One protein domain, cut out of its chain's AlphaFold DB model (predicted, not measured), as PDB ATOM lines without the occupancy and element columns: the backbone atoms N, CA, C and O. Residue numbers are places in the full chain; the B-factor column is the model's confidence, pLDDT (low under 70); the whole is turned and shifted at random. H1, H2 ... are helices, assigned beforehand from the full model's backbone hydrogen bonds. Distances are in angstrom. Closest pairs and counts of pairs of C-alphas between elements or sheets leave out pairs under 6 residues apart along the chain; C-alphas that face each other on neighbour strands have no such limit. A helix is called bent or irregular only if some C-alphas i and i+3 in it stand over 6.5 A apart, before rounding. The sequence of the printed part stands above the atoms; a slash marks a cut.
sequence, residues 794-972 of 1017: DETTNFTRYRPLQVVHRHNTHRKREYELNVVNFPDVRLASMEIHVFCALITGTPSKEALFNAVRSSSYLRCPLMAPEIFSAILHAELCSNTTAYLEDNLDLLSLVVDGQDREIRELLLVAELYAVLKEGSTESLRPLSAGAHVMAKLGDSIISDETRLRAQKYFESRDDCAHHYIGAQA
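Overview. This is residues 794 to 972 of the 1017 residues of the protein "MIF4G domain-containing protein" of Trypanosoma cruzi (strain CL Brener) (UniProt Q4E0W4). Two long helices, H7 and H10, run side by side through the middle of an all-helix body. H1, H4, H8 and H9 pack round H7, with H2, H3 and H5 meeting H4 farther out, while H11, H12 and H13 pack on H10. The printed part has 179 residues with thirteen named helices, H1 to H13 in order along the chain, and no named strand. It is compact, with a radius of gyration of the C-alphas of 15.5 A, and spans 43 by 40 by 29 A.

Arrangement. H1, residues 804 to 811, and H2, residues 819 to 824, form a hairpin; their closest C-alphas, of Val 808 and Glu 820, are 6.2 A apart. H3, residues 827 to 830, and H4, residues 834 to 844, touch only at the corner, C-alphas 830 and 837 being closest at 4.4 A. H2 touches H4 at a steep tilt of 45 degrees, closest at Leu 821 and Cys 840, C-alphas 6.7 A apart. H5, residues 849 to 858, forms a hairpin with H4, at a shallow tilt of 9 degrees. H6, residues 860 to 863, touches no helix; it is only just irregular, with C-alphas 860 and 863 at 6.6 A. H7, residues 867 to 881, is the hub and touches five helices. It touches H4 the same way at 31 degrees, a shallow tilt, with the C-alphas of Phe 839 and Ala 874 closest at 4.6 A. With residues 873 to 877 alone it touches H1, closest at Leu 805 and His 877, C-alphas 6.9 A apart. H8, residues 886 to 889, and H9, residues 892 to 899, also touch H7, the closest C-alphas being those of Glu 879 and Tyr 887, 5.7 A, and of Ala 868 and Val 898, 5.2 A. H10, residues 904 to 920, touches H7 at a shallow tilt of 28 degrees, the same way, with C-alphas 869 and 911 closest at 5.2 A. H11, residues 932 to 940, forms a hairpin with H10. H12, residues 947 to 958, touches H10 at a steep tilt of 41 degrees, closest at C-alphas 909 and 949, 5.9 A apart. H13, residues 964 to 968, touches H10, H11 and H12, its closest C-alphas to H11 being those of Tyr 967 and Gly 933, 4.5 A. H11 and H12 are apart. Every O i to N i+4 pair is within hydrogen-bond range in the helices but H3, H6 and H8, which are too short for such a pair.

Along the chain. H1 begins at C-alpha 804 (217.591, -11.178, 354.881). H4 is 15.1 A long, H5 14.1 A, H7 21.1 A, H10 24.2 A and H12 16.0 A. H13 ends at C-alpha 968 (198.835, -1.377, 352.753).

Size, cuts and confidence. The C-alphas of Asp 828 and Ala 972, the two farthest apart, are 44.4 A apart. The printed part has no cut, and the link from H10 to H11 is long. Mean pLDDT of the printed part is 87.3; residues 883, 885, 922 to 930 and 971 to 972 are under 70.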
ATOM      1  N   ASP A 794     209.052  -0.139 366.302       88.18
ATOM      2  CA  ASP A 794     207.754   0.502 366.400       88.18
ATOM      3  C   ASP A 794     207.690   1.749 365.500       88.18
ATOM      4  O   ASP A 794     208.599   2.051 364.721       88.18
ATOM      5  N   GLU A 795     206.615   2.516 365.659       88.88
ATOM      6  CA  GLU A 795     206.376   3.784 364.968       88.88
ATOM      7  C   GLU A 795     207.482   4.833 365.214       88.88
ATOM      8  O   GLU A 795     207.725   5.683 364.349       88.88
ATOM      9  N   THR A 796     208.179   4.783 366.359       85.71
ATOM     10  CA  THR A 796     209.283   5.710 366.684       85.71
ATOM     11  C   THR A 796     210.583   5.336 365.974       85.71
ATOM     12  O   THR A 796     211.373   6.210 365.624       85.71
ATOM     13  N   THR A 797     210.762   4.046 365.691       84.36
ATOM     14  CA  THR A 797     211.946   3.461 365.045       84.36
ATOM     15  C   THR A 797     211.688   3.035 363.591       84.36
ATOM     16  O   THR A 797     212.471   2.286 363.014       84.36
ATOM     17  N   ASN A 798     210.608   3.544 362.981       89.10
ATOM     18  CA  ASN A 798     210.176   3.297 361.594       89.10
ATOM     19  C   ASN A 798     210.023   1.809 361.207       89.10
ATOM     20  O   ASN A 798     210.117   1.472 360.027       89.10
ATOM     21  N   PHE A 799     209.774   0.920 362.172       91.07
ATOM     22  CA  PHE A 799     209.705  -0.532 361.956       91.07
ATOM     23  C   PHE A 799     210.964  -1.141 361.291       91.07
ATOM     24  O   PHE A 799     210.879  -2.138 360.561       91.07
ATOM     25  N   THR A 800     212.149  -0.564 361.527       90.27
ATOM     26  CA  THR A 800     213.436  -1.113 361.074       90.27
ATOM     27  C   THR A 800     213.701  -2.486 361.709       90.27
ATOM     28  O   THR A 800     213.767  -2.634 362.929       90.27
ATOM     29  N   ARG A 801     213.912  -3.507 360.869       91.68
ATOM     30  CA  ARG A 801     214.364  -4.849 361.272       91.68
ATOM     31  C   ARG A 801     215.350  -5.403 360.243       91.68
ATOM     32  O   ARG A 801     215.396  -4.941 359.104       91.68
ATOM     33  N   TYR A 802     216.079  -6.444 360.623       94.19
ATOM     34  CA  TYR A 802     216.863  -7.242 359.683       94.19
ATOM     35  C   TYR A 802     215.916  -8.064 358.789       94.19
ATOM     36  O   TYR A 802     215.024  -8.733 359.313       94.19
ATOM     37  N   ARG A 803     216.085  -7.979 357.462       94.93
ATOM     38  CA  ARG A 803     215.207  -8.563 356.425       94.93
ATOM     39  C   ARG A 803     216.027  -9.345 355.383       94.93
ATOM     40  O   ARG A 803     216.152  -8.898 354.237       94.93
ATOM     41  N   PRO A 804     216.643 -10.484 355.751       96.09
ATOM     42  CA  PRO A 804     217.591 -11.178 354.881       96.09
ATOM     43  C   PRO A 804     216.990 -11.600 353.535       96.09
ATOM     44  O   PRO A 804     217.641 -11.398 352.508       96.09
ATOM     45  N   LEU A 805     215.754 -12.121 353.501       95.25
ATOM     46  CA  LEU A 805     215.122 -12.511 352.233       95.25
ATOM     47  C   LEU A 805     214.871 -11.308 351.319       95.25
ATOM     48  O   LEU A 805     215.129 -11.382 350.117       95.25
ATOM     49  N   GLN A 806     214.447 -10.177 351.883       94.13
ATOM     50  CA  GLN A 806     214.154  -8.970 351.113       94.13
ATOM     51  C   GLN A 806     215.418  -8.352 350.491       94.13
ATOM     52  O   GLN A 806     215.363  -7.842 349.370       94.13
ATOM     53  N   VAL A 807     216.563  -8.428 351.178       94.89
ATOM     54  CA  VAL A 807     217.864  -7.986 350.645       94.89
ATOM     55  C   VAL A 807     218.345  -8.907 349.519       94.89
ATOM     56  O   VAL A 807     218.744  -8.417 348.461       94.89
ATOM     57  N   VAL A 808     218.256 -10.231 349.701       94.37
ATOM     58  CA  VAL A 808     218.615 -11.219 348.665       94.37
ATOM     59  C   VAL A 808     217.719 -11.068 347.428       94.37
ATOM     60  O   VAL A 808     218.219 -11.029 346.306       94.37
ATOM     61  N   HIS A 809     216.409 -10.892 347.621       91.80
ATOM     62  CA  HIS A 809     215.448 -10.680 346.537       91.80
ATOM     63  C   HIS A 809     215.701  -9.375 345.767       91.80
ATOM     64  O   HIS A 809     215.617  -9.358 344.540       91.80
ATOM     65  N   ARG A 810     216.064  -8.280 346.455       90.08
ATOM     66  CA  ARG A 810     216.448  -7.015 345.800       90.08
ATOM     67  C   ARG A 810     217.744  -7.129 344.997       90.08
ATOM     68  O   ARG A 810     217.872  -6.471 343.970       90.08
ATOM     69  N   HIS A 811     218.680  -7.979 345.421       91.43
ATOM     70  CA  HIS A 811     219.891  -8.261 344.650       91.43
ATOM     71  C   HIS A 811     219.615  -9.135 343.403       91.43
ATOM     72  O   HIS A 811     220.388  -9.090 342.447       91.43
ATOM     73  N   ASN A 812     218.494  -9.870 343.337       89.10
ATOM     74  CA  ASN A 812     218.081 -10.642 342.156       89.10
ATOM     75  C   ASN A 812     217.521  -9.755 341.017       89.10
ATOM     76  O   ASN A 812     216.400  -9.944 340.537       89.10
ATOM     77  N   THR A 813     218.314  -8.785 340.555       82.48
ATOM     78  CA  THR A 813     217.957  -7.826 339.491       82.48
ATOM     79  C   THR A 813     217.526  -8.509 338.190       82.48
ATOM     80  O   THR A 813     216.637  -8.026 337.494       82.48
ATOM     81  N   HIS A 814     218.112  -9.668 337.885       77.63
ATOM     82  CA  HIS A 814     217.814 -10.463 336.694       77.63
ATOM     83  C   HIS A 814     216.618 -11.416 336.848       77.63
ATOM     84  O   HIS A 814     216.342 -12.167 335.914       77.63
ATOM     85  N   ARG A 815     215.935 -11.433 338.007       81.12
ATOM     86  CA  ARG A 815     214.807 -12.341 338.307       81.12
ATOM     87  C   ARG A 815     215.115 -13.806 337.968       81.12
ATOM     88  O   ARG A 815     214.271 -14.537 337.450       81.12
ATOM     89  N   LYS A 816     216.351 -14.241 338.239       82.85
ATOM     90  CA  LYS A 816     216.788 -15.617 337.986       82.85
ATOM     91  C   LYS A 816     215.971 -16.554 338.866       82.85
ATOM     92  O   LYS A 816     216.009 -16.437 340.091       82.85
ATOM     93  N   ARG A 817     215.262 -17.494 338.235       77.93
ATOM     94  CA  ARG A 817     214.555 -18.575 338.931       77.93
ATOM     95  C   ARG A 817     215.555 -19.324 339.819       77.93
ATOM     96  O   ARG A 817     216.692 -19.534 339.407       77.93
ATOM     97  N   GLU A 818     215.131 -19.682 341.029       85.91
ATOM     98  CA  GLU A 818     215.942 -20.367 342.053       85.91
ATOM     99  C   GLU A 818     217.109 -19.562 342.666       85.91
ATOM    100  O   GLU A 818     217.772 -20.081 343.562       85.91
ATOM    101  N   TYR A 819     217.375 -18.309 342.268       91.82
ATOM    102  CA  TYR A 819     218.499 -17.537 342.825       91.82
ATOM    103  C   TYR A 819     218.386 -17.356 344.344       91.82
ATOM    104  O   TYR A 819     219.320 -17.696 345.070       91.82
ATOM    105  N   GLU A 820     217.234 -16.890 344.833       91.25
ATOM    106  CA  GLU A 820     216.981 -16.681 346.258       91.25
ATOM    107  C   GLU A 820     217.194 -17.980 347.046       91.25
ATOM    108  O   GLU A 820     217.897 -17.984 348.057       91.25
ATOM    109  N   LEU A 821     216.667 -19.103 346.541       92.11
ATOM    110  CA  LEU A 821     216.830 -20.424 347.152       92.11
ATOM    111  C   LEU A 821     218.306 -20.843 347.202       92.11
ATOM    112  O   LEU A 821     218.780 -21.279 348.249       92.11
ATOM    113  N   ASN A 822     219.047 -20.679 346.106       92.67
ATOM    114  CA  ASN A 822     220.459 -21.055 346.019       92.67
ATOM    115  C   ASN A 822     221.365 -20.215 346.941       92.67
ATOM    116  O   ASN A 822     222.386 -20.716 347.408       92.67
ATOM    117  N   VAL A 823     220.981 -18.973 347.251       93.63
ATOM    118  CA  VAL A 823     221.715 -18.092 348.177       93.63
ATOM    119  C   VAL A 823     221.452 -18.422 349.654       93.63
ATOM    120  O   VAL A 823     222.331 -18.190 350.484       93.63
ATOM    121  N   VAL A 824     220.281 -18.967 350.014       94.97
ATOM    122  CA  VAL A 824     219.883 -19.130 351.433       94.97
ATOM    123  C   VAL A 824     219.692 -20.578 351.909       94.97
ATOM    124  O   VAL A 824     219.690 -20.818 353.120       94.97
ATOM    125  N   ASN A 825     219.556 -21.562 351.013       94.32
ATOM    126  CA  ASN A 825     219.215 -22.955 351.350       94.32
ATOM    127  C   ASN A 825     220.402 -23.776 351.896       94.32
ATOM    128  O   ASN A 825     220.774 -24.829 351.376       94.32
ATOM    129  N   PHE A 826     220.978 -23.321 353.006       94.93
ATOM    130  CA  PHE A 826     222.001 -24.050 353.751       94.93
ATOM    131  C   PHE A 826     221.419 -24.633 355.048       94.93
ATOM    132  O   PHE A 826     220.703 -23.925 355.760       94.93
ATOM    133  N   PRO A 827     221.705 -25.902 355.414       93.29
ATOM    134  CA  PRO A 827     221.164 -26.509 356.635       93.29
ATOM    135  C   PRO A 827     221.485 -25.724 357.913       93.29
ATOM    136  O   PRO A 827     220.620 -25.567 358.765       93.29
ATOM    137  N   ASP A 828     222.699 -25.184 358.027       93.49
ATOM    138  CA  ASP A 828     223.154 -24.391 359.172       93.49
ATOM    139  C   ASP A 828     222.530 -22.988 359.239       93.49
ATOM    140  O   ASP A 828     222.339 -22.470 360.336       93.49
ATOM    141  N   VAL A 829     222.148 -22.404 358.098       94.99
ATOM    142  CA  VAL A 829     221.382 -21.144 358.047       94.99
ATOM    143  C   VAL A 829     219.912 -21.398 358.402       94.99
ATOM    144  O   VAL A 829     219.356 -20.692 359.237       94.99
ATOM    145  N   ARG A 830     219.299 -22.458 357.854       93.92
ATOM    146  CA  ARG A 830     217.915 -22.863 358.174       93.92
ATOM    147  C   ARG A 830     217.719 -23.272 359.638       93.92
ATOM    148  O   ARG A 830     216.617 -23.154 360.147       93.92
ATOM    149  N   LEU A 831     218.759 -23.750 360.322       92.01
ATOM    150  CA  LEU A 831     218.708 -23.996 361.770       92.01
ATOM    151  C   LEU A 831     218.821 -22.705 362.604       92.01
ATOM    152  O   LEU A 831     218.439 -22.714 363.768       92.01
ATOM    153  N   ALA A 832     219.348 -21.620 362.029       92.06
ATOM    154  CA  ALA A 832     219.618 -20.355 362.718       92.06
ATOM    155  C   ALA A 832     218.597 -19.238 362.426       92.06
ATOM    156  O   ALA A 832     218.548 -18.265 363.171       92.06
ATOM    157  N   SER A 833     217.797 -19.345 361.360       94.50
ATOM    158  CA  SER A 833     216.797 -18.347 360.952       94.50
ATOM    159  C   SER A 833     215.467 -19.021 360.625       94.50
ATOM    160  O   SER A 833     215.413 -19.880 359.743       94.50
ATOM    161  N   MET A 834     214.390 -18.616 361.312       93.02
ATOM    162  CA  MET A 834     213.052 -19.157 361.058       93.02
ATOM    163  C   MET A 834     212.469 -18.614 359.745       93.02
ATOM    164  O   MET A 834     211.955 -19.405 358.960       93.02
ATOM    165  N   GLU A 835     212.652 -17.315 359.455       95.38
ATOM    166  CA  GLU A 835     212.349 -16.694 358.150       95.38
ATOM    167  C   GLU A 835     212.908 -17.541 356.981       95.38
ATOM    168  O   GLU A 835     212.166 -17.996 356.109       95.38
ATOM    169  N   ILE A 836     214.208 -17.864 357.005       96.50
ATOM    170  CA  ILE A 836     214.851 -18.656 355.941       96.50
ATOM    171  C   ILE A 836     214.428 -20.135 355.979       96.50
ATOM    172  O   ILE A 836     214.319 -20.770 354.926       96.50
ATOM    173  N   HIS A 837     214.186 -20.714 357.162       95.67
ATOM    174  CA  HIS A 837     213.689 -22.089 357.276       95.67
ATOM    175  C   HIS A 837     212.341 -22.257 356.572       95.67
ATOM    176  O   HIS A 837     212.187 -23.170 355.761       95.67
ATOM    177  N   VAL A 838     211.404 -21.352 356.858       95.92
ATOM    178  CA  VAL A 838     210.035 -21.357 356.334       95.92
ATOM    179  C   VAL A 838     210.038 -21.095 354.835       95.92
ATOM    180  O   VAL A 838     209.455 -21.883 354.100       95.92
ATOM    181  N   PHE A 839     210.780 -20.094 354.353       96.03
ATOM    182  CA  PHE A 839     210.915 -19.827 352.917       96.03
ATOM    183  C   PHE A 839     211.422 -21.057 352.145       96.03
ATOM    184  O   PHE A 839     210.818 -21.481 351.158       96.03
ATOM    185  N   CYS A 840     212.489 -21.697 352.633       95.00
ATOM    186  CA  CYS A 840     213.003 -22.925 352.029       95.00
ATOM    187  C   CYS A 840     212.011 -24.097 352.129       95.00
ATOM    188  O   CYS A 840     211.958 -24.920 351.216       95.00
ATOM    189  N   ALA A 841     211.248 -24.206 353.221       94.49
ATOM    190  CA  ALA A 841     210.243 -25.251 353.397       94.49
ATOM    191  C   ALA A 841     209.089 -25.099 352.398       94.49
ATOM    192  O   ALA A 841     208.718 -26.079 351.759       94.49
ATOM    193  N   LEU A 842     208.593 -23.871 352.212       93.53
ATOM    194  CA  LEU A 842     207.553 -23.531 351.243       93.53
ATOM    195  C   LEU A 842     208.012 -23.835 349.809       93.53
ATOM    196  O   LEU A 842     207.357 -24.606 349.116       93.53
ATOM    197  N   ILE A 843     209.176 -23.325 349.393       92.08
ATOM    198  CA  ILE A 843     209.678 -23.501 348.018       92.08
ATOM    199  C   ILE A 843     210.071 -24.955 347.694       92.08
ATOM    200  O   ILE A 843     209.921 -25.387 346.554       92.08
ATOM    201  N   THR A 844     210.585 -25.728 348.661       91.89
ATOM    202  CA  THR A 844     211.034 -27.118 348.408       91.89
ATOM    203  C   THR A 844     210.014 -28.196 348.780       91.89
ATOM    204  O   THR A 844     210.258 -29.371 348.512       91.89
ATOM    205  N   GLY A 845     208.924 -27.840 349.464       90.00
ATOM    206  CA  GLY A 845     208.010 -28.795 350.101       90.00
ATOM    207  C   GLY A 845     208.644 -29.631 351.227       90.00
ATOM    208  O   GLY A 845     208.075 -30.650 351.629       90.00
ATOM    209  N   THR A 846     209.840 -29.263 351.716       88.16
ATOM    210  CA  THR A 846     210.578 -30.025 352.739       88.16
ATOM    211  C   THR A 846     211.141 -29.125 353.855       88.16
ATOM    212  O   THR A 846     212.001 -28.281 353.585       88.16
ATOM    213  N   PRO A 847     210.759 -29.317 355.136       89.60
ATOM    214  CA  PRO A 847     209.835 -30.323 355.684       89.60
ATOM    215  C   PRO A 847     208.374 -30.163 355.217       89.60
ATOM    216  O   PRO A 847     208.015 -29.147 354.635       89.60
ATOM    217  N   SER A 848     207.535 -31.172 355.481       90.65
ATOM    218  CA  SER A 848     206.089 -31.100 355.215       90.65
ATOM    219  C   SER A 848     205.419 -29.998 356.043       90.65
ATOM    220  O   SER A 848     205.910 -29.655 357.120       90.65
ATOM    221  N   LYS A 849     204.260 -29.495 355.589       90.56
ATOM    222  CA  LYS A 849     203.501 -28.434 356.282       90.56
ATOM    223  C   LYS A 849     203.276 -28.744 357.770       90.56
ATOM    224  O   LYS A 849     203.560 -27.906 358.614       90.56
ATOM    225  N   GLU A 850     202.873 -29.968 358.113       91.77
ATOM    226  CA  GLU A 850     202.696 -30.405 359.509       91.77
ATOM    227  C   GLU A 850     204.000 -30.339 360.331       91.77
ATOM    228  O   GLU A 850     204.014 -29.878 361.473       91.77
ATOM    229  N   ALA A 851     205.125 -30.771 359.757       93.02
ATOM    230  CA  ALA A 851     206.419 -30.719 360.431       93.02
ATOM    231  C   ALA A 851     206.947 -29.277 360.566       93.02
ATOM    232  O   ALA A 851     207.557 -28.954 361.584       93.02
ATOM    233  N   LEU A 852     206.657 -28.401 359.596       93.27
ATOM    234  CA  LEU A 852     206.921 -26.962 359.678       93.27
ATOM    235  C   LEU A 852     206.093 -26.307 360.796       93.27
ATOM    236  O   LEU A 852     206.642 -25.587 361.628       93.27
ATOM    237  N   PHE A 853     204.799 -26.626 360.878       94.37
ATOM    238  CA  PHE A 853     203.913 -26.200 361.964       94.37
ATOM    239  C   PHE A 853     204.438 -26.615 363.336       94.37
ATOM    240  O   PHE A 853     204.517 -25.794 364.247       94.37
ATOM    241  N   ASN A 854     204.845 -27.877 363.482       92.77
ATOM    242  CA  ASN A 854     205.424 -28.379 364.723       92.77
ATOM    243  C   ASN A 854     206.763 -27.691 365.056       92.77
ATOM    244  O   ASN A 854     207.011 -27.381 366.222       92.77
ATOM    245  N   ALA A 855     207.604 -27.380 364.063       92.96
ATOM    246  CA  ALA A 855     208.840 -26.622 364.266       92.96
ATOM    247  C   ALA A 855     208.571 -25.185 364.760       92.96
ATOM    248  O   ALA A 855     209.166 -24.758 365.749       92.96
ATOM    249  N   VAL A 856     207.628 -24.462 364.145       93.80
ATOM    250  CA  VAL A 856     207.233 -23.109 364.582       93.80
ATOM    251  C   VAL A 856     206.583 -23.145 365.972       93.80
ATOM    252  O   VAL A 856     206.973 -22.376 366.849       93.80
ATOM    253  N   ARG A 857     205.662 -24.088 366.216       93.51
ATOM    254  CA  ARG A 857     204.951 -24.255 367.497       93.51
ATOM    255  C   ARG A 857     205.867 -24.645 368.662       93.51
ATOM    256  O   ARG A 857     205.602 -24.255 369.795       93.51
ATOM    257  N   SER A 858     206.913 -25.429 368.400       91.97
ATOM    258  CA  SER A 858     207.887 -25.865 369.416       91.97
ATOM    259  C   SER A 858     209.032 -24.870 369.644       91.97
ATOM    260  O   SER A 858     209.786 -25.016 370.607       91.97
ATOM    261  N   SER A 859     209.162 -23.847 368.793       90.10
ATOM    262  CA  SER A 859     210.221 -22.847 368.896       90.10
ATOM    263  C   SER A 859     210.052 -21.955 370.127       90.10
ATOM    264  O   SER A 859     209.015 -21.318 370.323       90.10
ATOM    265  N   SER A 860     211.118 -21.807 370.920       86.49
ATOM    266  CA  SER A 860     211.190 -20.802 371.992       86.49
ATOM    267  C   SER A 860     210.995 -19.373 371.470       86.49
ATOM    268  O   SER A 860     210.496 -18.511 372.196       86.49
ATOM    269  N   TYR A 861     211.322 -19.139 370.196       86.17
ATOM    270  CA  TYR A 861     211.192 -17.852 369.519       86.17
ATOM    271  C   TYR A 861     209.737 -17.476 369.186       86.17
ATOM    272  O   TYR A 861     209.474 -16.320 368.880       86.17
ATOM    273  N   LEU A 862     208.761 -18.393 369.302       88.15
ATOM    274  CA  LEU A 862     207.333 -18.111 369.048       88.15
ATOM    275  C   LEU A 862     206.802 -16.932 369.891       88.15
ATOM    276  O   LEU A 862     205.986 -16.128 369.435       88.15
ATOM    277  N   ARG A 863     207.321 -16.783 371.117       86.49
ATOM    278  CA  ARG A 863     206.987 -15.671 372.021       86.49
ATOM    279  C   ARG A 863     207.578 -14.324 371.595       86.49
ATOM    280  O   ARG A 863     207.120 -13.307 372.097       86.49
ATOM    281  N   CYS A 864     208.539 -14.284 370.673       87.70
ATOM    282  CA  CYS A 864     209.071 -13.030 370.149       87.70
ATOM    283  C   CYS A 864     208.048 -12.367 369.204       87.70
ATOM    284  O   CYS A 864     207.557 -13.042 368.296       87.70
ATOM    285  N   PRO A 865     207.745 -11.059 369.347       89.36
ATOM    286  CA  PRO A 865     206.875 -10.343 368.408       89.36
ATOM    287  C   PRO A 865     207.391 -10.342 366.959       89.36
ATOM    288  O   PRO A 865     206.593 -10.251 366.031       89.36
ATOM    289  N   LEU A 866     208.707 -10.501 366.754       90.13
ATOM    290  CA  LEU A 866     209.333 -10.570 365.426       90.13
ATOM    291  C   LEU A 866     209.034 -11.872 364.664       90.13
ATOM    292  O   LEU A 866     209.210 -11.903 363.451       90.13
ATOM    293  N   MET A 867     208.525 -12.921 365.325       92.33
ATOM    294  CA  MET A 867     208.137 -14.159 364.639       92.33
ATOM    295  C   MET A 867     207.067 -13.895 363.564       92.33
ATOM    296  O   MET A 867     207.166 -14.429 362.465       92.33
ATOM    297  N   ALA A 868     206.069 -13.049 363.847       93.85
ATOM    298  CA  ALA A 868     204.993 -12.756 362.898       93.85
ATOM    299  C   ALA A 868     205.495 -12.143 361.569       93.85
ATOM    300  O   ALA A 868     205.247 -12.751 360.523       93.85
ATOM    301  N   PRO A 869     206.244 -11.016 361.555       94.67
ATOM    302  CA  PRO A 869     206.799 -10.474 360.315       94.67
ATOM    303  C   PRO A 869     207.857 -11.384 359.672       94.67
ATOM    304  O   PRO A 869     207.936 -11.395 358.451       94.67
ATOM    305  N   GLU A 870     208.631 -12.178 360.425       94.75
ATOM    306  CA  GLU A 870     209.579 -13.149 359.839       94.75
ATOM    307  C   GLU A 870     208.865 -14.247 359.027       94.75
ATOM    308  O   GLU A 870     209.227 -14.501 357.877       94.75
ATOM    309  N   ILE A 871     207.825 -14.875 359.589       95.47
ATOM    310  CA  ILE A 871     207.018 -15.886 358.881       95.47
ATOM    311  C   ILE A 871     206.313 -15.269 357.670       95.47
ATOM    312  O   ILE A 871     206.294 -15.858 356.591       95.47
ATOM    313  N   PHE A 872     205.750 -14.073 357.829       96.36
ATOM    314  CA  PHE A 872     205.034 -13.403 356.753       96.36
ATOM    315  C   PHE A 872     205.957 -12.963 355.613       96.36
ATOM    316  O   PHE A 872     205.626 -13.179 354.450       96.36
ATOM    317  N   SER A 873     207.150 -12.449 355.924       95.38
ATOM    318  CA  SER A 873     208.181 -12.145 354.925       95.38
ATOM    319  C   SER A 873     208.589 -13.402 354.150       95.38
ATOM    320  O   SER A 873     208.694 -13.365 352.927       95.38
ATOM    321  N   ALA A 874     208.719 -14.548 354.828       95.99
ATOM    322  CA  ALA A 874     208.998 -15.830 354.184       95.99
ATOM    323  C   ALA A 874     207.884 -16.290 353.223       95.99
ATOM    324  O   ALA A 874     208.191 -16.775 352.134       95.99
ATOM    325  N   ILE A 875     206.611 -16.105 353.594       94.57
ATOM    326  CA  ILE A 875     205.446 -16.399 352.740       94.57
ATOM    327  C   ILE A 875     205.411 -15.456 351.529       94.57
ATOM    328  O   ILE A 875     205.368 -15.929 350.395       94.57
ATOM    329  N   LEU A 876     205.515 -14.139 351.749       92.40
ATOM    330  CA  LEU A 876     205.538 -13.142 350.674       92.40
ATOM    331  C   LEU A 876     206.704 -13.381 349.708       92.40
ATOM    332  O   LEU A 876     206.524 -13.332 348.496       92.40
ATOM    333  N   HIS A 877     207.906 -13.675 350.210       91.86
ATOM    334  CA  HIS A 877     209.046 -13.961 349.342       91.86
ATOM    335  C   HIS A 877     208.930 -15.308 348.622       91.86
ATOM    336  O   HIS A 877     209.406 -15.399 347.491       91.86
ATOM    337  N   ALA A 878     208.261 -16.315 349.196       91.83
ATOM    338  CA  ALA A 878     207.927 -17.535 348.463       91.83
ATOM    339  C   ALA A 878     206.985 -17.219 347.285       91.83
ATOM    340  O   ALA A 878     207.316 -17.538 346.144       91.83
ATOM    341  N   GLU A 879     205.906 -16.471 347.537       89.00
ATOM    342  CA  GLU A 879     204.954 -15.991 346.523       89.00
ATOM    343  C   GLU A 879     205.586 -15.060 345.469       89.00
ATOM    344  O   GLU A 879     205.122 -14.996 344.336       89.00
ATOM    345  N   LEU A 880     206.685 -14.374 345.786       85.95
ATOM    346  CA  LEU A 880     207.448 -13.583 344.811       85.95
ATOM    347  C   LEU A 880     208.479 -14.397 344.010       85.95
ATOM    348  O   LEU A 880     208.929 -13.928 342.963       85.95
ATOM    349  N   CYS A 881     208.873 -15.584 344.483       84.26
ATOM    350  CA  CYS A 881     209.790 -16.494 343.779       84.26
ATOM    351  C   CYS A 881     209.051 -17.522 342.904       84.26
ATOM    352  O   CYS A 881     209.615 -18.063 341.949       84.26
ATOM    353  N   SER A 882     207.790 -17.802 343.227       76.24
ATOM    354  CA  SER A 882     206.886 -18.666 342.472       76.24
ATOM    355  C   SER A 882     205.779 -17.836 341.827       76.24
ATOM    356  O   SER A 882     205.144 -17.060 342.520       76.24
ATOM    357  N   ASN A 883     205.448 -18.041 340.551       67.41
ATOM    358  CA  ASN A 883     204.353 -17.306 339.889       67.41
ATOM    359  C   ASN A 883     202.944 -17.796 340.322       67.41
ATOM    360  O   ASN A 883     202.052 -17.942 339.490       67.41
ATOM    361  N   THR A 884     202.761 -18.124 341.602       74.86
ATOM    362  CA  THR A 884     201.578 -18.765 342.187       74.86
ATOM    363  C   THR A 884     201.176 -18.035 343.463       74.86
ATOM    364  O   THR A 884     201.885 -18.119 344.464       74.86
ATOM    365  N   THR A 885     200.007 -17.397 343.454       69.30
ATOM    366  CA  THR A 885     199.444 -16.632 344.587       69.30
ATOM    367  C   THR A 885     198.867 -17.505 345.710       69.30
ATOM    368  O   THR A 885     198.220 -17.009 346.626       69.30
ATOM    369  N   ALA A 886     199.059 -18.825 345.639       83.66
ATOM    370  CA  ALA A 886     198.497 -19.776 346.594       83.66
ATOM    371  C   ALA A 886     199.216 -19.757 347.955       83.66
ATOM    372  O   ALA A 886     198.598 -20.065 348.966       83.66
ATOM    373  N   TYR A 887     200.493 -19.354 348.019       88.64
ATOM    374  CA  TYR A 887     201.292 -19.458 349.249       88.64
ATOM    375  C   TYR A 887     200.720 -18.677 350.435       88.64
ATOM    376  O   TYR A 887     200.801 -19.176 351.559       88.64
ATOM    377  N   LEU A 888     200.136 -17.494 350.215       89.42
ATOM    378  CA  LEU A 888     199.454 -16.760 351.278       89.42
ATOM    379  C   LEU A 888     198.197 -17.495 351.758       89.42
ATOM    380  O   LEU A 888     198.047 -17.710 352.959       89.42
ATOM    381  N   GLU A 889     197.325 -17.909 350.834       88.39
ATOM    382  CA  GLU A 889     196.064 -18.600 351.140       88.39
ATOM    383  C   GLU A 889     196.306 -19.941 351.850       88.39
ATOM    384  O   GLU A 889     195.696 -20.224 352.882       88.39
ATOM    385  N   ASP A 890     197.272 -20.715 351.354       90.04
ATOM    386  CA  ASP A 890     197.666 -22.021 351.878       90.04
ATOM    387  C   ASP A 890     198.319 -21.950 353.267       90.04
ATOM    388  O   ASP A 890     198.487 -22.998 353.889       90.04
ATOM    389  N   ASN A 891     198.722 -20.770 353.763       92.46
ATOM    390  CA  ASN A 891     199.461 -20.616 355.027       92.46
ATOM    391  C   ASN A 891     198.879 -19.546 355.978       92.46
ATOM    392  O   ASN A 891     199.554 -19.126 356.924       92.46
ATOM    393  N   LEU A 892     197.615 -19.136 355.792       93.10
ATOM    394  CA  LEU A 892     196.899 -18.256 356.737       93.10
ATOM    395  C   LEU A 892     196.829 -18.849 358.157       93.10
ATOM    396  O   LEU A 892     196.893 -18.124 359.150       93.10
ATOM    397  N   ASP A 893     196.759 -20.177 358.260       93.30
ATOM    398  CA  ASP A 893     196.804 -20.913 359.525       93.30
ATOM    399  C   ASP A 893     198.147 -20.743 360.262       93.30
ATOM    400  O   ASP A 893     198.180 -20.687 361.494       93.30
ATOM    401  N   LEU A 894     199.256 -20.616 359.524       93.17
ATOM    402  CA  LEU A 894     200.582 -20.395 360.103       93.17
ATOM    403  C   LEU A 894     200.720 -18.954 360.608       93.17
ATOM    404  O   LEU A 894     201.353 -18.730 361.637       93.17
ATOM    405  N   LEU A 895     200.092 -17.996 359.917       94.80
ATOM    406  CA  LEU A 895     200.022 -16.597 360.343       94.80
ATOM    407  C   LEU A 895     199.164 -16.421 361.602       94.80
ATOM    408  O   LEU A 895     199.626 -15.776 362.542       94.80
ATOM    409  N   SER A 896     197.982 -17.048 361.684       93.98
ATOM    410  CA  SER A 896     197.174 -17.056 362.918       93.98
ATOM    411  C   SER A 896     197.984 -17.584 364.108       93.98
ATOM    412  O   SER A 896     198.082 -16.895 365.123       93.98
ATOM    413  N   LEU A 897     198.685 -18.719 363.956       93.45
ATOM    414  CA  LEU A 897     199.519 -19.302 365.019       93.45
ATOM    415  C   LEU A 897     200.579 -18.338 365.592       93.45
ATOM    416  O   LEU A 897     200.932 -18.470 366.764       93.45
ATOM    417  N   VAL A 898     201.124 -17.421 364.785       93.60
ATOM    418  CA  VAL A 898     202.202 -16.505 365.212       93.60
ATOM    419  C   VAL A 898     201.734 -15.087 365.535       93.60
ATOM    420  O   VAL A 898     202.485 -14.342 366.168       93.60
ATOM    421  N   VAL A 899     200.519 -14.706 365.135       93.87
ATOM    422  CA  VAL A 899     199.871 -13.447 365.539       93.87
ATOM    423  C   VAL A 899     199.150 -13.605 366.875       93.87
ATOM    424  O   VAL A 899     199.219 -12.703 367.712       93.87
ATOM    425  N   ASP A 900     198.521 -14.758 367.114       89.74
ATOM    426  CA  ASP A 900     197.828 -15.039 368.367       89.74
ATOM    427  C   ASP A 900     198.815 -15.222 369.530       89.74
ATOM    428  O   ASP A 900     199.615 -16.159 369.589       89.74
ATOM    429  N   GLY A 901     198.751 -14.313 370.502       83.86
ATOM    430  CA  GLY A 901     199.597 -14.350 371.687       83.86
ATOM    431  C   GLY A 901     199.588 -13.044 372.470       83.86
ATOM    432  O   GLY A 901     198.760 -12.159 372.253       83.86
ATOM    433  N   GLN A 902     200.547 -12.916 373.387       78.31
ATOM    434  CA  GLN A 902     200.878 -11.616 373.966       78.31
ATOM    435  C   GLN A 902     201.448 -10.707 372.864       78.31
ATOM    436  O   GLN A 902     202.125 -11.177 371.941       78.31
ATOM    437  N   ASP A 903     201.131  -9.416 372.961       87.13
ATOM    438  CA  ASP A 903     201.490  -8.372 371.995       87.13
ATOM    439  C   ASP A 903     200.836  -8.512 370.603       87.13
ATOM    440  O   ASP A 903     201.424  -8.096 369.603       87.13
ATOM    441  N   ARG A 904     199.611  -9.065 370.516       91.95
ATOM    442  CA  ARG A 904     198.854  -9.210 369.252       91.95
ATOM    443  C   ARG A 904     198.801  -7.915 368.428       91.95
ATOM    444  O   ARG A 904     199.161  -7.950 367.260       91.95
ATOM    445  N   GLU A 905     198.456  -6.774 369.029       91.25
ATOM    446  CA  GLU A 905     198.444  -5.464 368.346       91.25
ATOM    447  C   GLU A 905     199.803  -5.108 367.712       91.25
ATOM    448  O   GLU A 905     199.867  -4.601 366.593       91.25
ATOM    449  N   ILE A 906     200.910  -5.404 368.405       91.92
ATOM    450  CA  ILE A 906     202.268  -5.146 367.906       91.92
ATOM    451  C   ILE A 906     202.592  -6.102 366.752       91.92
ATOM    452  O   ILE A 906     203.170  -5.680 365.753       91.92
ATOM    453  N   ARG A 907     202.196  -7.377 366.860       93.18
ATOM    454  CA  ARG A 907     202.368  -8.390 365.804       93.18
ATOM    455  C   ARG A 907     201.586  -8.016 364.545       93.18
ATOM    456  O   ARG A 907     202.169  -8.015 363.467       93.18
ATOM    457  N   GLU A 908     200.315  -7.635 364.681       94.82
ATOM    458  CA  GLU A 908     199.486  -7.138 363.576       94.82
ATOM    459  C   GLU A 908     200.120  -5.902 362.912       94.82
ATOM    460  O   GLU A 908     200.240  -5.848 361.689       94.82
ATOM    461  N   LEU A 909     200.595  -4.930 363.700       93.71
ATOM    462  CA  LEU A 909     201.195  -3.699 363.177       93.71
ATOM    463  C   LEU A 909     202.513  -3.976 362.434       93.71
ATOM    464  O   LEU A 909     202.769  -3.391 361.379       93.71
ATOM    465  N   LEU A 910     203.315  -4.921 362.936       93.78
ATOM    466  CA  LEU A 910     204.521  -5.415 362.271       93.78
ATOM    467  C   LEU A 910     204.218  -6.144 360.952       93.78
ATOM    468  O   LEU A 910     205.004  -6.011 360.016       93.78
ATOM    469  N   LEU A 911     203.095  -6.866 360.837       94.87
ATOM    470  CA  LEU A 911     202.667  -7.456 359.560       94.87
ATOM    471  C   LEU A 911     202.352  -6.379 358.516       94.87
ATOM    472  O   LEU A 911     202.822  -6.478 357.383       94.87
ATOM    473  N   VAL A 912     201.611  -5.324 358.885       93.94
ATOM    474  CA  VAL A 912     201.317  -4.217 357.954       93.94
ATOM    475  C   VAL A 912     202.603  -3.491 357.544       93.94
ATOM    476  O   VAL A 912     202.787  -3.177 356.367       93.94
ATOM    477  N   ALA A 913     203.520  -3.263 358.490       93.67
ATOM    478  CA  ALA A 913     204.816  -2.649 358.211       93.67
ATOM    479  C   ALA A 913     205.697  -3.504 357.281       93.67
ATOM    480  O   ALA A 913     206.390  -2.965 356.417       93.67
ATOM    481  N   GLU A 914     205.652  -4.832 357.419       94.18
ATOM    482  CA  GLU A 914     206.367  -5.754 356.535       94.18
ATOM    483  C   GLU A 914     205.762  -5.783 355.123       94.18
ATOM    484  O   GLU A 914     206.510  -5.704 354.148       94.18
ATOM    485  N   LEU A 915     204.427  -5.798 354.997       93.04
ATOM    486  CA  LEU A 915     203.743  -5.683 353.701       93.04
ATOM    487  C   LEU A 915     204.145  -4.390 352.977       93.04
ATOM    488  O   LEU A 915     204.517  -4.418 351.802       93.04
ATOM    489  N   TYR A 916     204.113  -3.268 353.702       91.94
ATOM    490  CA  TYR A 916     204.525  -1.964 353.194       91.94
ATOM    491  C   TYR A 916     205.978  -1.990 352.693       91.94
ATOM    492  O   TYR A 916     206.225  -1.580 351.560       91.94
ATOM    493  N   ALA A 917     206.925  -2.534 353.468       90.66
ATOM    494  CA  ALA A 917     208.331  -2.634 353.065       90.66
ATOM    495  C   ALA A 917     208.527  -3.507 351.806       90.66
ATOM    496  O   ALA A 917     209.133  -3.068 350.823       90.66
ATOM    497  N   VAL A 918     207.970  -4.726 351.789       89.31
ATOM    498  CA  VAL A 918     208.111  -5.690 350.678       89.31
ATOM    499  C   VAL A 918     207.506  -5.167 349.367       89.31
ATOM    500  O   VAL A 918     208.034  -5.444 348.279       89.31
ATOM    501  N   LEU A 919     206.414  -4.400 349.440       87.23
ATOM    502  CA  LEU A 919     205.786  -3.814 348.257       87.23
ATOM    503  C   LEU A 919     206.460  -2.515 347.804       87.23
ATOM    504  O   LEU A 919     206.769  -2.413 346.616       87.23
ATOM    505  N   LYS A 920     206.760  -1.589 348.724       85.74
ATOM    506  CA  LYS A 920     207.430  -0.315 348.421       85.74
ATOM    507  C   LYS A 920     208.816  -0.516 347.823       85.74
ATOM    508  O   LYS A 920     209.151   0.075 346.811       85.74
ATOM    509  N   GLU A 921     209.642  -1.367 348.418       75.75
ATOM    510  CA  GLU A 921     211.029  -1.535 347.961       75.75
ATOM    511  C   GLU A 921     211.158  -2.573 346.832       75.75
ATOM    512  O   GLU A 921     212.229  -2.743 346.252       75.75
ATOM    513  N   GLY A 922     210.060  -3.259 346.497       64.88
ATOM    514  CA  GLY A 922     209.949  -4.108 345.312       64.88
ATOM    515  C   GLY A 922     209.499  -3.366 344.046       64.88
ATOM    516  O   GLY A 922     209.416  -3.999 342.990       64.88
ATOM    517  N   SER A 923     209.185  -2.067 344.125       55.56
ATOM    518  CA  SER A 923     208.628  -1.285 343.015       55.56
ATOM    519  C   SER A 923     209.698  -0.745 342.055       55.56
ATOM    520  O   SER A 923     209.902   0.461 341.935       55.56
ATOM    521  N   THR A 924     210.342  -1.630 341.290       53.01
ATOM    522  CA  THR A 924     211.053  -1.227 340.062       53.01
ATOM    523  C   THR A 924     210.045  -0.900 338.945       53.01
ATOM    524  O   THR A 924     209.815  -1.702 338.038       53.01
ATOM    525  N   GLU A 925     209.386   0.253 339.098       41.64
ATOM    526  CA  GLU A 925     208.794   1.176 338.102       41.64
ATOM    527  C   GLU A 925     207.956   0.680 336.896       41.64
ATOM    528  O   GLU A 925     207.596   1.507 336.063       41.64
ATOM    529  N   SER A 926     207.565  -0.597 336.760       42.81
ATOM    530  CA  SER A 926     206.728  -0.992 335.594       42.81
ATOM    531  C   SER A 926     205.709  -2.129 335.744       42.81
ATOM    532  O   SER A 926     204.808  -2.207 334.911       42.81
ATOM    533  N   LEU A 927     205.812  -3.028 336.737       46.67
ATOM    534  CA  LEU A 927     205.194  -4.368 336.608       46.67
ATOM    535  C   LEU A 927     204.444  -4.946 337.829       46.67
ATOM    536  O   LEU A 927     204.060  -6.113 337.788       46.67
ATOM    537  N   ARG A 928     204.179  -4.177 338.897       55.93
ATOM    538  CA  ARG A 928     203.250  -4.613 339.967       55.93
ATOM    539  C   ARG A 928     201.934  -3.834 339.897       55.93
ATOM    540  O   ARG A 928     201.982  -2.608 339.821       55.93
ATOM    541  N   PRO A 929     200.767  -4.502 339.950       55.66
ATOM    542  CA  PRO A 929     199.492  -3.805 339.985       55.66
ATOM    543  C   PRO A 929     199.334  -3.065 341.319       55.66
ATOM    544  O   PRO A 929     199.631  -3.609 342.384       55.66
ATOM    545  N   LEU A 930     198.790  -1.846 341.258       58.66
ATOM    546  CA  LEU A 930     198.473  -0.990 342.416       58.66
ATOM    547  C   LEU A 930     197.523  -1.659 343.437       58.66
ATOM    548  O   LEU A 930     197.358  -1.167 344.548       58.66
ATOM    549  N   SER A 931     196.911  -2.789 343.070       71.92
ATOM    550  CA  SER A 931     196.043  -3.617 343.906       71.92
ATOM    551  C   SER A 931     196.766  -4.682 344.743       71.92
ATOM    552  O   SER A 931     196.096  -5.366 345.511       71.92
ATOM    553  N   ALA A 932     198.090  -4.859 344.635       80.90
ATOM    554  CA  ALA A 932     198.800  -5.934 345.344       80.90
ATOM    555  C   ALA A 932     198.634  -5.853 346.875       80.90
ATOM    556  O   ALA A 932     198.293  -6.851 347.512       80.90
ATOM    557  N   GLY A 933     198.783  -4.657 347.458       84.89
ATOM    558  CA  GLY A 933     198.537  -4.433 348.886       84.89
ATOM    559  C   GLY A 933     197.081  -4.687 349.273       84.89
ATOM    560  O   GLY A 933     196.813  -5.333 350.281       84.89
ATOM    561  N   ALA A 934     196.134  -4.259 348.431       84.77
ATOM    562  CA  ALA A 934     194.702  -4.494 348.634       84.77
ATOM    563  C   ALA A 934     194.333  -5.983 348.586       84.77
ATOM    564  O   ALA A 934     193.510  -6.428 349.380       84.77
ATOM    565  N   HIS A 935     194.961  -6.767 347.705       84.52
ATOM    566  CA  HIS A 935     194.742  -8.208 347.620       84.52
ATOM    567  C   HIS A 935     195.213  -8.923 348.893       84.52
ATOM    568  O   HIS A 935     194.436  -9.654 349.501       84.52
ATOM    569  N   VAL A 936     196.445  -8.655 349.338       89.06
ATOM    570  CA  VAL A 936     196.991  -9.248 350.569       89.06
ATOM    571  C   VAL A 936     196.190  -8.799 351.795       89.06
ATOM    572  O   VAL A 936     195.781  -9.631 352.603       89.06
ATOM    573  N   MET A 937     195.877  -7.504 351.914       89.50
ATOM    574  CA  MET A 937     195.100  -6.980 353.041       89.50
ATOM    575  C   MET A 937     193.666  -7.535 353.081       89.50
ATOM    576  O   MET A 937     193.139  -7.769 354.164       89.50
ATOM    577  N   ALA A 938     193.048  -7.823 351.930       87.54
ATOM    578  CA  ALA A 938     191.743  -8.487 351.869       87.54
ATOM    579  C   ALA A 938     191.777  -9.963 352.318       87.54
ATOM    580  O   ALA A 938     190.738 -10.497 352.696       87.54
ATOM    581  N   LYS A 939     192.943 -10.625 352.291       88.60
ATOM    582  CA  LYS A 939     193.132 -11.994 352.812       88.60
ATOM    583  C   LYS A 939     193.481 -12.022 354.301       88.60
ATOM    584  O   LYS A 939     193.158 -12.993 354.975       88.60
ATOM    585  N   LEU A 940     194.136 -10.974 354.805       90.99
ATOM    586  CA  LEU A 940     194.501 -10.830 356.220       90.99
ATOM    587  C   LEU A 940     193.401 -10.169 357.071       90.99
ATOM    588  O   LEU A 940     193.400 -10.328 358.294       90.99
ATOM    589  N   GLY A 941     192.487  -9.429 356.439       80.65
ATOM    590  CA  GLY A 941     191.323  -8.820 357.081       80.65
ATOM    591  C   GLY A 941     190.403  -9.839 357.760       80.65
ATOM    592  O   GLY A 941     190.468 -11.042 357.497       80.65
ATOM    593  N   ASP A 942     189.575  -9.337 358.675       73.79
ATOM    594  CA  ASP A 942     188.566 -10.043 359.485       73.79
ATOM    595  C   ASP A 942     189.075 -11.183 360.398       73.79
ATOM    596  O   ASP A 942     188.373 -11.591 361.322       73.79
ATOM    597  N   SER A 943     190.295 -11.688 360.188       83.55
ATOM    598  CA  SER A 943     190.842 -12.872 360.864       83.55
ATOM    599  C   SER A 943     192.204 -12.627 361.522       83.55
ATOM    600  O   SER A 943     192.385 -12.960 362.697       83.55
ATOM    601  N   ILE A 944     193.152 -12.020 360.800       92.38
ATOM    602  CA  ILE A 944     194.545 -11.867 361.246       92.38
ATOM    603  C   ILE A 944     194.834 -10.426 361.679       92.38
ATOM    604  O   ILE A 944     195.379 -10.231 362.759       92.38
ATOM    605  N   ILE A 945     194.463  -9.427 360.873       92.69
ATOM    606  CA  ILE A 945     194.708  -8.001 361.149       92.69
ATOM    607  C   ILE A 945     193.382  -7.308 361.471       92.69
ATOM    608  O   ILE A 945     192.439  -7.365 360.682       92.69
ATOM    609  N   SER A 946     193.320  -6.628 362.616       92.07
ATOM    610  CA  SER A 946     192.148  -5.853 363.029       92.07
ATOM    611  C   SER A 946     192.014  -4.525 362.274       92.07
ATOM    612  O   SER A 946     192.998  -3.909 361.851       92.07
ATOM    613  N   ASP A 947     190.776  -4.036 362.161       88.57
ATOM    614  CA  ASP A 947     190.478  -2.724 361.573       88.57
ATOM    615  C   ASP A 947     191.185  -1.571 362.287       88.57
ATOM    616  O   ASP A 947     191.652  -0.633 361.639       88.57
ATOM    617  N   GLU A 948     191.311  -1.652 363.613       89.91
ATOM    618  CA  GLU A 948     192.008  -0.648 364.413       89.91
ATOM    619  C   GLU A 948     193.504  -0.600 364.072       89.91
ATOM    620  O   GLU A 948     194.029   0.479 363.778       89.91
ATOM    621  N   THR A 949     194.176  -1.756 364.001       91.80
ATOM    622  CA  THR A 949     195.581  -1.824 363.571       91.80
ATOM    623  C   THR A 949     195.754  -1.332 362.133       91.80
ATOM    624  O   THR A 949     196.688  -0.577 361.851       91.80
ATOM    625  N   ARG A 950     194.841  -1.699 361.224       87.95
ATOM    626  CA  ARG A 950     194.858  -1.257 359.820       87.95
ATOM    627  C   ARG A 950     194.748   0.267 359.703       87.95
ATOM    628  O   ARG A 950     195.565   0.879 359.017       87.95
ATOM    629  N   LEU A 951     193.803   0.889 360.413       88.97
ATOM    630  CA  LEU A 951     193.622   2.347 360.440       88.97
ATOM    631  C   LEU A 951     194.799   3.074 361.110       88.97
ATOM    632  O   LEU A 951     195.217   4.138 360.644       88.97
ATOM    633  N   ARG A 952     195.368   2.501 362.178       91.62
ATOM    634  CA  ARG A 952     196.579   3.018 362.832       91.62
ATOM    635  C   ARG A 952     197.765   3.026 361.867       91.62
ATOM    636  O   ARG A 952     198.401   4.066 361.693       91.62
ATOM    637  N   ALA A 953     198.024   1.896 361.211       90.60
ATOM    638  CA  ALA A 953     199.093   1.756 360.232       90.60
ATOM    639  C   ALA A 953     198.897   2.702 359.037       90.60
ATOM    640  O   ALA A 953     199.843   3.379 358.640       90.60
ATOM    641  N   GLN A 954     197.669   2.818 358.517       88.36
ATOM    642  CA  GLN A 954     197.324   3.765 357.454       88.36
ATOM    643  C   GLN A 954     197.689   5.198 357.835       88.36
ATOM    644  O   GLN A 954     198.504   5.823 357.160       88.36
ATOM    645  N   LYS A 955     197.179   5.681 358.971       90.16
ATOM    646  CA  LYS A 955     197.473   7.025 359.479       90.16
ATOM    647  C   LYS A 955     198.974   7.270 359.678       90.16
ATOM    648  O   LYS A 955     199.443   8.389 359.483       90.16
ATOM    649  N   TYR A 956     199.724   6.245 360.080       91.95
ATOM    650  CA  TYR A 956     201.172   6.333 360.232       91.95
ATOM    651  C   TYR A 956     201.898   6.437 358.882       91.95
ATOM    652  O   TYR A 956     202.694   7.359 358.692       91.95
ATOM    653  N   PHE A 957     201.635   5.529 357.938       90.77
ATOM    654  CA  PHE A 957     202.363   5.481 356.667       90.77
ATOM    655  C   PHE A 957     201.943   6.592 355.694       90.77
ATOM    656  O   PHE A 957     202.823   7.196 355.086       90.77
ATOM    657  N   GLU A 958     200.658   6.957 355.622       88.43
ATOM    658  CA  GLU A 958     200.187   8.099 354.814       88.43
ATOM    659  C   GLU A 958     200.798   9.433 355.280       88.43
ATOM    660  O   GLU A 958     200.985  10.338 354.477       88.43
ATOM    661  N   SER A 959     201.201   9.557 356.553       88.96
ATOM    662  CA  SER A 959     201.916  10.754 357.038       88.96
ATOM    663  C   SER A 959     203.366  10.885 356.535       88.96
ATOM    664  O   SER A 959     204.020  11.894 356.803       88.96
ATOM    665  N   ARG A 960     203.891   9.851 355.860       87.16
ATOM    666  CA  ARG A 960     205.285   9.724 355.392       87.16
ATOM    667  C   ARG A 960     205.409   9.438 353.892       87.16
ATOM    668  O   ARG A 960     206.482   9.655 353.334       87.16
ATOM    669  N   ASP A 961     204.372   8.883 353.273       86.10
ATOM    670  CA  ASP A 961     204.355   8.428 351.885       86.10
ATOM    671  C   ASP A 961     202.931   8.543 351.327       86.10
ATOM    672  O   ASP A 961     202.041   7.786 351.721       86.10
ATOM    673  N   ASP A 962     202.724   9.465 350.385       83.12
ATOM    674  CA  ASP A 962     201.422   9.703 349.749       83.12
ATOM    675  C   ASP A 962     200.867   8.443 349.054       83.12
ATOM    676  O   ASP A 962     199.655   8.287 348.914       83.12
ATOM    677  N   CYS A 963     201.736   7.508 348.648       82.69
ATOM    678  CA  CYS A 963     201.364   6.245 348.012       82.69
ATOM    679  C   CYS A 963     201.144   5.088 349.003       82.69
ATOM    680  O   CYS A 963     200.810   3.985 348.562       82.69
ATOM    681  N   ALA A 964     201.283   5.308 350.318       84.87
ATOM    682  CA  ALA A 964     201.176   4.266 351.344       84.87
ATOM    683  C   ALA A 964     199.911   3.402 351.227       84.87
ATOM    684  O   ALA A 964     199.986   2.183 351.388       84.87
ATOM    685  N   HIS A 965     198.773   4.022 350.899       82.78
ATOM    686  CA  HIS A 965     197.477   3.360 350.746       82.78
ATOM    687  C   HIS A 965     197.495   2.214 349.716       82.78
ATOM    688  O   HIS A 965     196.880   1.175 349.962       82.78
ATOM    689  N   HIS A 966     198.271   2.329 348.629       82.30
ATOM    690  CA  HIS A 966     198.448   1.256 347.639       82.30
ATOM    691  C   HIS A 966     199.201   0.042 348.204       82.30
ATOM    692  O   HIS A 966     198.874  -1.102 347.886       82.30
ATOM    693  N   TYR A 967     200.203   0.278 349.056       83.91
ATOM    694  CA  TYR A 967     201.031  -0.785 349.633       83.91
ATOM    695  C   TYR A 967     200.333  -1.500 350.794       83.91
ATOM    696  O   TYR A 967     200.443  -2.714 350.916       83.91
ATOM    697  N   ILE A 968     199.577  -0.781 351.625       84.14
ATOM    698  CA  ILE A 968     198.835  -1.377 352.753       84.14
ATOM    699  C   ILE A 968     197.417  -1.833 352.378       84.14
ATOM    700  O   ILE A 968     196.738  -2.437 353.202       84.14
ATOM    701  N   GLY A 969     196.945  -1.534 351.165       77.15
ATOM    702  CA  GLY A 969     195.622  -1.952 350.704       77.15
ATOM    703  C   GLY A 969     194.449  -1.177 351.303       77.15
ATOM    704  O   GLY A 969     193.362  -1.735 351.449       77.15
ATOM    705  N   ALA A 970     194.658   0.088 351.667       70.66
ATOM    706  CA  ALA A 970     193.609   0.948 352.201       70.66
ATOM    707  C   ALA A 970     192.920   1.760 351.094       70.66
ATOM    708  O   ALA A 970     193.529   2.101 350.079       70.66
ATOM    709  N   GLN A 971     191.647   2.115 351.300       65.34
ATOM    710  CA  GLN A 971     191.005   3.128 350.461       65.34
ATOM    711  C   GLN A 971     191.639   4.487 350.771       65.34
ATOM    712  O   GLN A 971     191.715   4.875 351.939       65.34
ATOM    713  N   ALA A 972     192.084   5.197 349.732       60.82
ATOM    714  CA  ALA A 972     192.648   6.532 349.876       60.82
ATOM    715  C   ALA A 972     191.636   7.447 350.579       60.82
ATOM    716  O   ALA A 972     190.522   7.647 350.082       60.82
TER     717      ALA A 972